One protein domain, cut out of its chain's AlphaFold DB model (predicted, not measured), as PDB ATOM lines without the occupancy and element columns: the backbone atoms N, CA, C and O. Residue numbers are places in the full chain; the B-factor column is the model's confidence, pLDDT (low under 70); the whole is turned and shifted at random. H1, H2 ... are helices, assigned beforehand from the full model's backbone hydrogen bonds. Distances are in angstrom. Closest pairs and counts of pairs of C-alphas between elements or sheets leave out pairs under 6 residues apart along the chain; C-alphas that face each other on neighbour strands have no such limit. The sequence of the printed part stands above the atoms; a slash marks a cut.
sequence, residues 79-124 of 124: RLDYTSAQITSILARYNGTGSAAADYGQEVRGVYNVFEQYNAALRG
ATOM      1  N   ARG A  79     -41.735   5.788  52.722       90.88
ATOM      2  CA  ARG A  79     -41.688   6.395  51.387       90.88
ATOM      3  C   ARG A  79     -41.953   5.336  50.324       90.88
ATOM      4  O   ARG A  79     -41.980   4.153  50.637       90.88
ATOM      5  N   LEU A  80     -42.167   5.745  49.079       89.69
ATOM      6  CA  LEU A  80     -42.492   4.829  47.974       89.69
ATOM      7  C   LEU A  80     -41.419   4.800  46.875       89.69
ATOM      8  O   LEU A  80     -41.599   4.143  45.857       89.69
ATOM      9  N   ASP A  81     -40.306   5.501  47.070       89.69
ATOM     10  CA  ASP A  81     -39.223   5.706  46.103       89.69
ATOM     11  C   ASP A  81     -37.928   4.965  46.493       89.69
ATOM     12  O   ASP A  81     -36.816   5.401  46.189       89.69
ATOM     13  N   TYR A  82     -38.052   3.826  47.182       93.75
ATOM     14  CA  TYR A  82     -36.909   2.966  47.492       93.75
ATOM     15  C   TYR A  82     -36.176   2.535  46.215       93.75
ATOM     16  O   TYR A  82     -36.786   2.178  45.206       93.75
ATOM     17  N   THR A  83     -34.843   2.505  46.270       94.38
ATOM     18  CA  THR A  83     -34.045   2.024  45.133       94.38
ATOM     19  C   THR A  83     -34.253   0.525  44.912       94.38
ATOM     20  O   THR A  83     -34.582  -0.210  45.844       94.38
ATOM     21  N   SER A  84     -33.977   0.016  43.705       93.69
ATOM     22  CA  SER A  84     -34.087  -1.426  43.429       93.69
ATOM     23  C   SER A  84     -33.248  -2.278  44.388       93.69
ATOM     24  O   SER A  84     -33.670  -3.364  44.778       93.69
ATOM     25  N   ALA A  85     -32.075  -1.781  44.797       95.88
ATOM     26  CA  ALA A  85     -31.230  -2.451  45.781       95.88
ATOM     27  C   ALA A  85     -31.899  -2.490  47.164       95.88
ATOM     28  O   ALA A  85     -31.926  -3.542  47.793       95.88
ATOM     29  N   GLN A  86     -32.499  -1.376  47.602       97.00
ATOM     30  CA  GLN A  86     -33.243  -1.313  48.861       97.00
ATOM     31  C   GLN A  86     -34.447  -2.258  48.854       97.00
ATOM     32  O   GLN A  86     -34.586  -3.047  49.782       97.00
ATOM     33  N   ILE A  87     -35.259  -2.247  47.792       96.56
ATOM     34  CA  ILE A  87     -36.392  -3.173  47.640       96.56
ATOM     35  C   ILE A  87     -35.929  -4.630  47.722       96.56
ATOM     36  O   ILE A  87     -36.511  -5.415  48.463       96.56
ATOM     37  N   THR A  88     -34.850  -4.984  47.021       97.06
ATOM     38  CA  THR A  88     -34.301  -6.350  47.054       97.06
ATOM     39  C   THR A  88     -33.905  -6.758  48.474       97.06
ATOM     40  O   THR A  88     -34.250  -7.852  48.915       97.06
ATOM     41  N   SER A  89     -33.221  -5.877  49.212       97.50
ATOM     42  CA  SER A  89     -32.819  -6.142  50.598       97.50
ATOM     43  C   SER A  89     -34.014  -6.272  51.544       97.50
ATOM     44  O   SER A  89     -33.993  -7.124  52.428       97.50
ATOM     45  N   ILE A  90     -35.062  -5.466  51.352       97.31
ATOM     46  CA  ILE A  90     -36.296  -5.540  52.148       97.31
ATOM     47  C   ILE A  90     -37.016  -6.869  51.891       97.31
ATOM     48  O   ILE A  90     -37.380  -7.560  52.841       97.31
ATOM     49  N   LEU A  91     -37.173  -7.261  50.621       96.88
ATOM     50  CA  LEU A  91     -37.803  -8.530  50.233       96.88
ATOM     51  C   LEU A  91     -37.011  -9.741  50.739       96.88
ATOM     52  O   LEU A  91     -37.601 -10.695  51.243       96.88
ATOM     53  N   ALA A  92     -35.679  -9.687  50.657       97.88
ATOM     54  CA  ALA A  92     -34.814 -10.700  51.249       97.88
ATOM     55  C   ALA A  92     -35.052 -10.801  52.760       97.88
ATOM     56  O   ALA A  92     -35.314 -11.887  53.280       97.88
ATOM     57  N   ARG A  93     -35.029  -9.659  53.462       97.88
ATOM     58  CA  ARG A  93     -35.180  -9.623  54.919       97.88
ATOM     59  C   ARG A  93     -36.542 -10.114  55.398       97.88
ATOM     60  O   ARG A  93     -36.618 -10.703  56.478       97.88
ATOM     61  N   TYR A  94     -37.589  -9.878  54.611       96.94
ATOM     62  CA  TYR A  94     -38.934 -10.373  54.883       96.94
ATOM     63  C   TYR A  94     -38.967 -11.905  54.969       96.94
ATOM     64  O   TYR A  94     -39.558 -12.452  55.892       96.94
ATOM     65  N   ASN A  95     -38.277 -12.591  54.053       95.81
ATOM     66  CA  ASN A  95     -38.220 -14.056  54.031       95.81
ATOM     67  C   ASN A  95     -37.280 -14.645  55.094       95.81
ATOM     68  O   ASN A  95     -37.482 -15.766  55.554       95.81
ATOM     69  N   GLY A  96     -36.234 -13.913  55.482       95.00
ATOM     70  CA  GLY A  96     -35.295 -14.362  56.506       95.00
ATOM     71  C   GLY A  96     -33.956 -13.638  56.448       95.00
ATOM     72  O   GLY A  96     -33.873 -12.461  56.111       95.00
ATOM     73  N   THR A  97     -32.880 -14.343  56.790       94.25
ATOM     74  CA  THR A  97     -31.502 -13.829  56.740       94.25
ATOM     75  C   THR A  97     -30.566 -14.840  56.067       94.25
ATOM     76  O   THR A  97     -30.930 -15.994  55.839       94.25
ATOM     77  N   GLY A  98     -29.350 -14.413  55.713       94.50
ATOM     78  CA  GLY A  98     -28.354 -15.271  55.058       94.50
ATOM     79  C   GLY A  98     -28.546 -15.413  53.543       94.50
ATOM     80  O   GLY A  98     -29.299 -14.666  52.919       94.50
ATOM     81  N   SER A  99     -27.827 -16.359  52.933       95.06
ATOM     82  CA  SER A  99     -27.768 -16.503  51.469       95.06
ATOM     83  C   SER A  99     -29.112 -16.880  50.846       95.06
ATOM     84  O   SER A  99     -29.498 -16.278  49.854       95.06
ATOM     85  N   ALA A 100     -29.868 -17.790  51.467       94.81
ATOM     86  CA  ALA A 100     -31.184 -18.194  50.965       94.81
ATOM     87  C   ALA A 100     -32.178 -17.019  50.910       94.81
ATOM     88  O   ALA A 100     -32.971 -16.905  49.981       94.81
ATOM     89  N   ALA A 101     -32.110 -16.110  51.886       95.56
ATOM     90  CA  ALA A 101     -32.902 -14.887  51.878       95.56
ATOM     91  C   ALA A 101     -32.463 -13.931  50.758       95.56
ATOM     92  O   ALA A 101     -33.307 -13.324  50.102       95.56
ATOM     93  N   ALA A 102     -31.154 -13.818  50.505       95.00
ATOM     94  CA  ALA A 102     -30.633 -13.008  49.408       95.00
ATOM     95  C   ALA A 102     -31.104 -13.524  48.036       95.00
ATOM     96  O   ALA A 102     -31.535 -12.717  47.212       95.00
ATOM     97  N   ASP A 103     -31.080 -14.843  47.825       94.88
ATOM     98  CA  ASP A 103     -31.569 -15.482  46.597       94.88
ATOM     99  C   ASP A 103     -33.075 -15.232  46.413       94.88
ATOM    100  O   ASP A 103     -33.491 -14.709  45.376       94.88
ATOM    101  N   TYR A 104     -33.874 -15.460  47.464       94.31
ATOM    102  CA  TYR A 104     -35.309 -15.148  47.469       94.31
ATOM    103  C   TYR A 104     -35.590 -13.682  47.106       94.31
ATOM    104  O   TYR A 104     -36.473 -13.385  46.301       94.31
ATOM    105  N   GLY A 105     -34.815 -12.745  47.661       94.19
ATOM    106  CA  GLY A 105     -34.955 -11.323  47.351       94.19
ATOM    107  C   GLY A 105     -34.766 -11.023  45.862       94.19
ATOM    108  O   GLY A 105     -35.501 -10.202  45.309       94.19
ATOM    109  N   GLN A 106     -33.825 -11.696  45.190       93.50
ATOM    110  CA  GLN A 106     -33.627 -11.547  43.743       93.50
ATOM    111  C   GLN A 106     -34.786 -12.141  42.942       93.50
ATOM    112  O   GLN A 106     -35.238 -11.518  41.978       93.50
ATOM    113  N   GLU A 107     -35.278 -13.315  43.341       93.38
ATOM    114  CA  GLU A 107     -36.396 -13.992  42.681       93.38
ATOM    115  C   GLU A 107     -37.679 -13.151  42.761       93.38
ATOM    116  O   GLU A 107     -38.289 -12.824  41.736       93.38
ATOM    117  N   VAL A 108     -38.049 -12.703  43.963       94.25
ATOM    118  CA  VAL A 108     -39.280 -11.927  44.183       94.25
ATOM    119  C   VAL A 108     -39.199 -10.524  43.588       94.25
ATOM    120  O   VAL A 108     -40.225  -9.979  43.170       94.25
ATOM    121  N   ARG A 109     -37.999  -9.948  43.435       94.25
ATOM    122  CA  ARG A 109     -37.830  -8.664  42.736       94.25
ATOM    123  C   ARG A 109     -38.413  -8.693  41.322       94.25
ATOM    124  O   ARG A 109     -38.934  -7.678  40.864       94.25
ATOM    125  N   GLY A 110     -38.349  -9.835  40.633       91.38
ATOM    126  CA  GLY A 110     -38.968  -9.997  39.316       91.38
ATOM    127  C   GLY A 110     -40.475  -9.733  39.353       91.38
ATOM    128  O   GLY A 110     -40.982  -8.953  38.549       91.38
ATOM    129  N   VAL A 111     -41.168 -10.316  40.334       93.19
ATOM    130  CA  VAL A 111     -42.611 -10.126  40.551       93.19
ATOM    131  C   VAL A 111     -42.918  -8.695  40.992       93.19
ATOM    132  O   VAL A 111     -43.810  -8.062  40.429       93.19
ATOM    133  N   TYR A 112     -42.142  -8.149  41.935       94.75
ATOM    134  CA  TYR A 112     -42.281  -6.757  42.373       94.75
ATOM    135  C   TYR A 112     -42.218  -5.784  41.189       94.75
ATOM    136  O   TYR A 112     -43.081  -4.923  41.052       94.75
ATOM    137  N   ASN A 113     -41.245  -5.958  40.289       93.44
ATOM    138  CA  ASN A 113     -41.066  -5.083  39.131       93.44
ATOM    139  C   ASN A 113     -42.266  -5.100  38.170       93.44
ATOM    140  O   ASN A 113     -42.497  -4.106  37.487       93.44
ATOM    141  N   VAL A 114     -43.016  -6.205  38.091       94.12
ATOM    142  CA  VAL A 114     -44.243  -6.266  37.281       94.12
ATOM    143  C   VAL A 114     -45.318  -5.372  37.888       94.12
ATOM    144  O   VAL A 114     -45.904  -4.568  37.171       94.12
ATOM    145  N   PHE A 115     -45.544  -5.453  39.201       92.88
ATOM    146  CA  PHE A 115     -46.509  -4.581  39.881       92.88
ATOM    147  C   PHE A 115     -46.061  -3.119  39.890       92.88
ATOM    148  O   PHE A 115     -46.870  -2.216  39.680       92.88
ATOM    149  N   GLU A 116     -44.766  -2.880  40.068       92.75
ATOM    150  CA  GLU A 116     -44.201  -1.539  40.134       92.75
ATOM    151  C   GLU A 116     -44.349  -0.765  38.818       92.75
ATOM    152  O   GLU A 116     -44.503   0.449  38.857       92.75
ATOM    153  N   GLN A 117     -44.408  -1.437  37.660       91.75
ATOM    154  CA  GLN A 117     -44.723  -0.776  36.381       91.75
ATOM    155  C   GLN A 117     -46.083  -0.068  36.407       91.75
ATOM    156  O   GLN A 117     -46.224   1.016  35.842       91.75
ATOM    157  N   TYR A 118     -47.071  -0.658  37.080       92.50
ATOM    158  CA  TYR A 118     -48.398  -0.067  37.232       92.50
ATOM    159  C   TYR A 118     -48.431   0.929  38.392       92.50
ATOM    160  O   TYR A 118     -48.962   2.027  38.244       92.50
ATOM    161  N   ASN A 119     -47.820   0.582  39.528       91.19
ATOM    162  CA  ASN A 119     -47.827   1.443  40.711       91.19
ATOM    163  C   ASN A 119     -47.060   2.750  40.483       91.19
ATOM    164  O   ASN A 119     -47.530   3.807  40.897       91.19
ATOM    165  N   ALA A 120     -45.916   2.705  39.796       88.12
ATOM    166  CA  ALA A 120     -45.139   3.897  39.467       88.12
ATOM    167  C   ALA A 120     -45.930   4.856  38.567       88.12
ATOM    168  O   ALA A 120     -45.902   6.060  38.797       88.12
ATOM    169  N   ALA A 121     -46.698   4.331  37.606       87.00
ATOM    170  CA  ALA A 121     -47.544   5.145  36.730       87.00
ATOM    171  C   ALA A 121     -48.675   5.874  37.479       87.00
ATOM    172  O   ALA A 121     -49.173   6.889  36.998       87.00
ATOM    173  N   LEU A 122     -49.078   5.371  38.650       88.69
ATOM    174  CA  LEU A 122     -50.124   5.959  39.493       88.69
ATOM    175  C   LEU A 122     -49.577   6.845  40.623       88.69
ATOM    176  O   LEU A 122     -50.357   7.519  41.292       88.69
ATOM    177  N   ARG A 123     -48.259   6.839  40.863       83.88
ATOM    178  CA  ARG A 123     -47.629   7.519  42.006       83.88
ATOM    179  C   ARG A 123     -47.564   9.048  41.856       83.88
ATOM    180  O   ARG A 123     -47.407   9.729  42.868       83.88
ATOM    181  N   GLY A 124     -47.765   9.565  40.643       64.44
ATOM    182  CA  GLY A 124     -47.679  10.990  40.304       64.44
ATOM    183  C   GLY A 124     -46.425  11.312  39.514       64.44
ATOM    184  O   GLY A 124     -45.323  11.094  40.061       64.44
TER     185      GLY A 124
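What this domain is: This is residues 79 to 124 of the 124 residues of an uncharacterized protein of Propionibacterium freudenreichii subsp. freudenreichii (UniProt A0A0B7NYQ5). A short helix, H1, packs across the first part of a much longer helix, H2, which folds back over it after a tight turn and carries on well past it. H2 makes the long axis, and its kink near residue 112 gives it a bowed course. The printed part has 46 residues with two named helices, H1 then H2, and no named strand; the class is all helix. It is only just compact, close to loose, with a radius of gyration of the C-alphas of 11.2 A, and spans 36 by 19 by 13 A.

Where its parts are: H1 is residues 84 to 95, 17.0 A from first to last C-alpha, beginning at C-alpha 84 (-34.087, -1.426, 43.429). H2 is residues 99 to 122, 33.9 A long, ending at C-alpha 122 (-50.124, 5.959, 39.493). H2 has a kink of 50 degrees near residue 112.

How they stand to each other: H1 and H2 touch, H2 with residues 101 to 109 alone; the closest C-alphas, those of Ala 92 and Gly 105, are 3.9 A apart. They run opposite ways at a steep tilt of 56 degrees. In H1 every O i to N i+4 pair is within hydrogen-bond range; in H2, 16 of 20 are.

The domain as a whole: The C-alphas farthest apart, those of Gly 98 and Gly 124, are 35.8 A apart. The printed part has no cut, and the link from H1 to H2 is tight. Mean pLDDT of the printed part is 93.1; residue 124, the chain's last, is under 70.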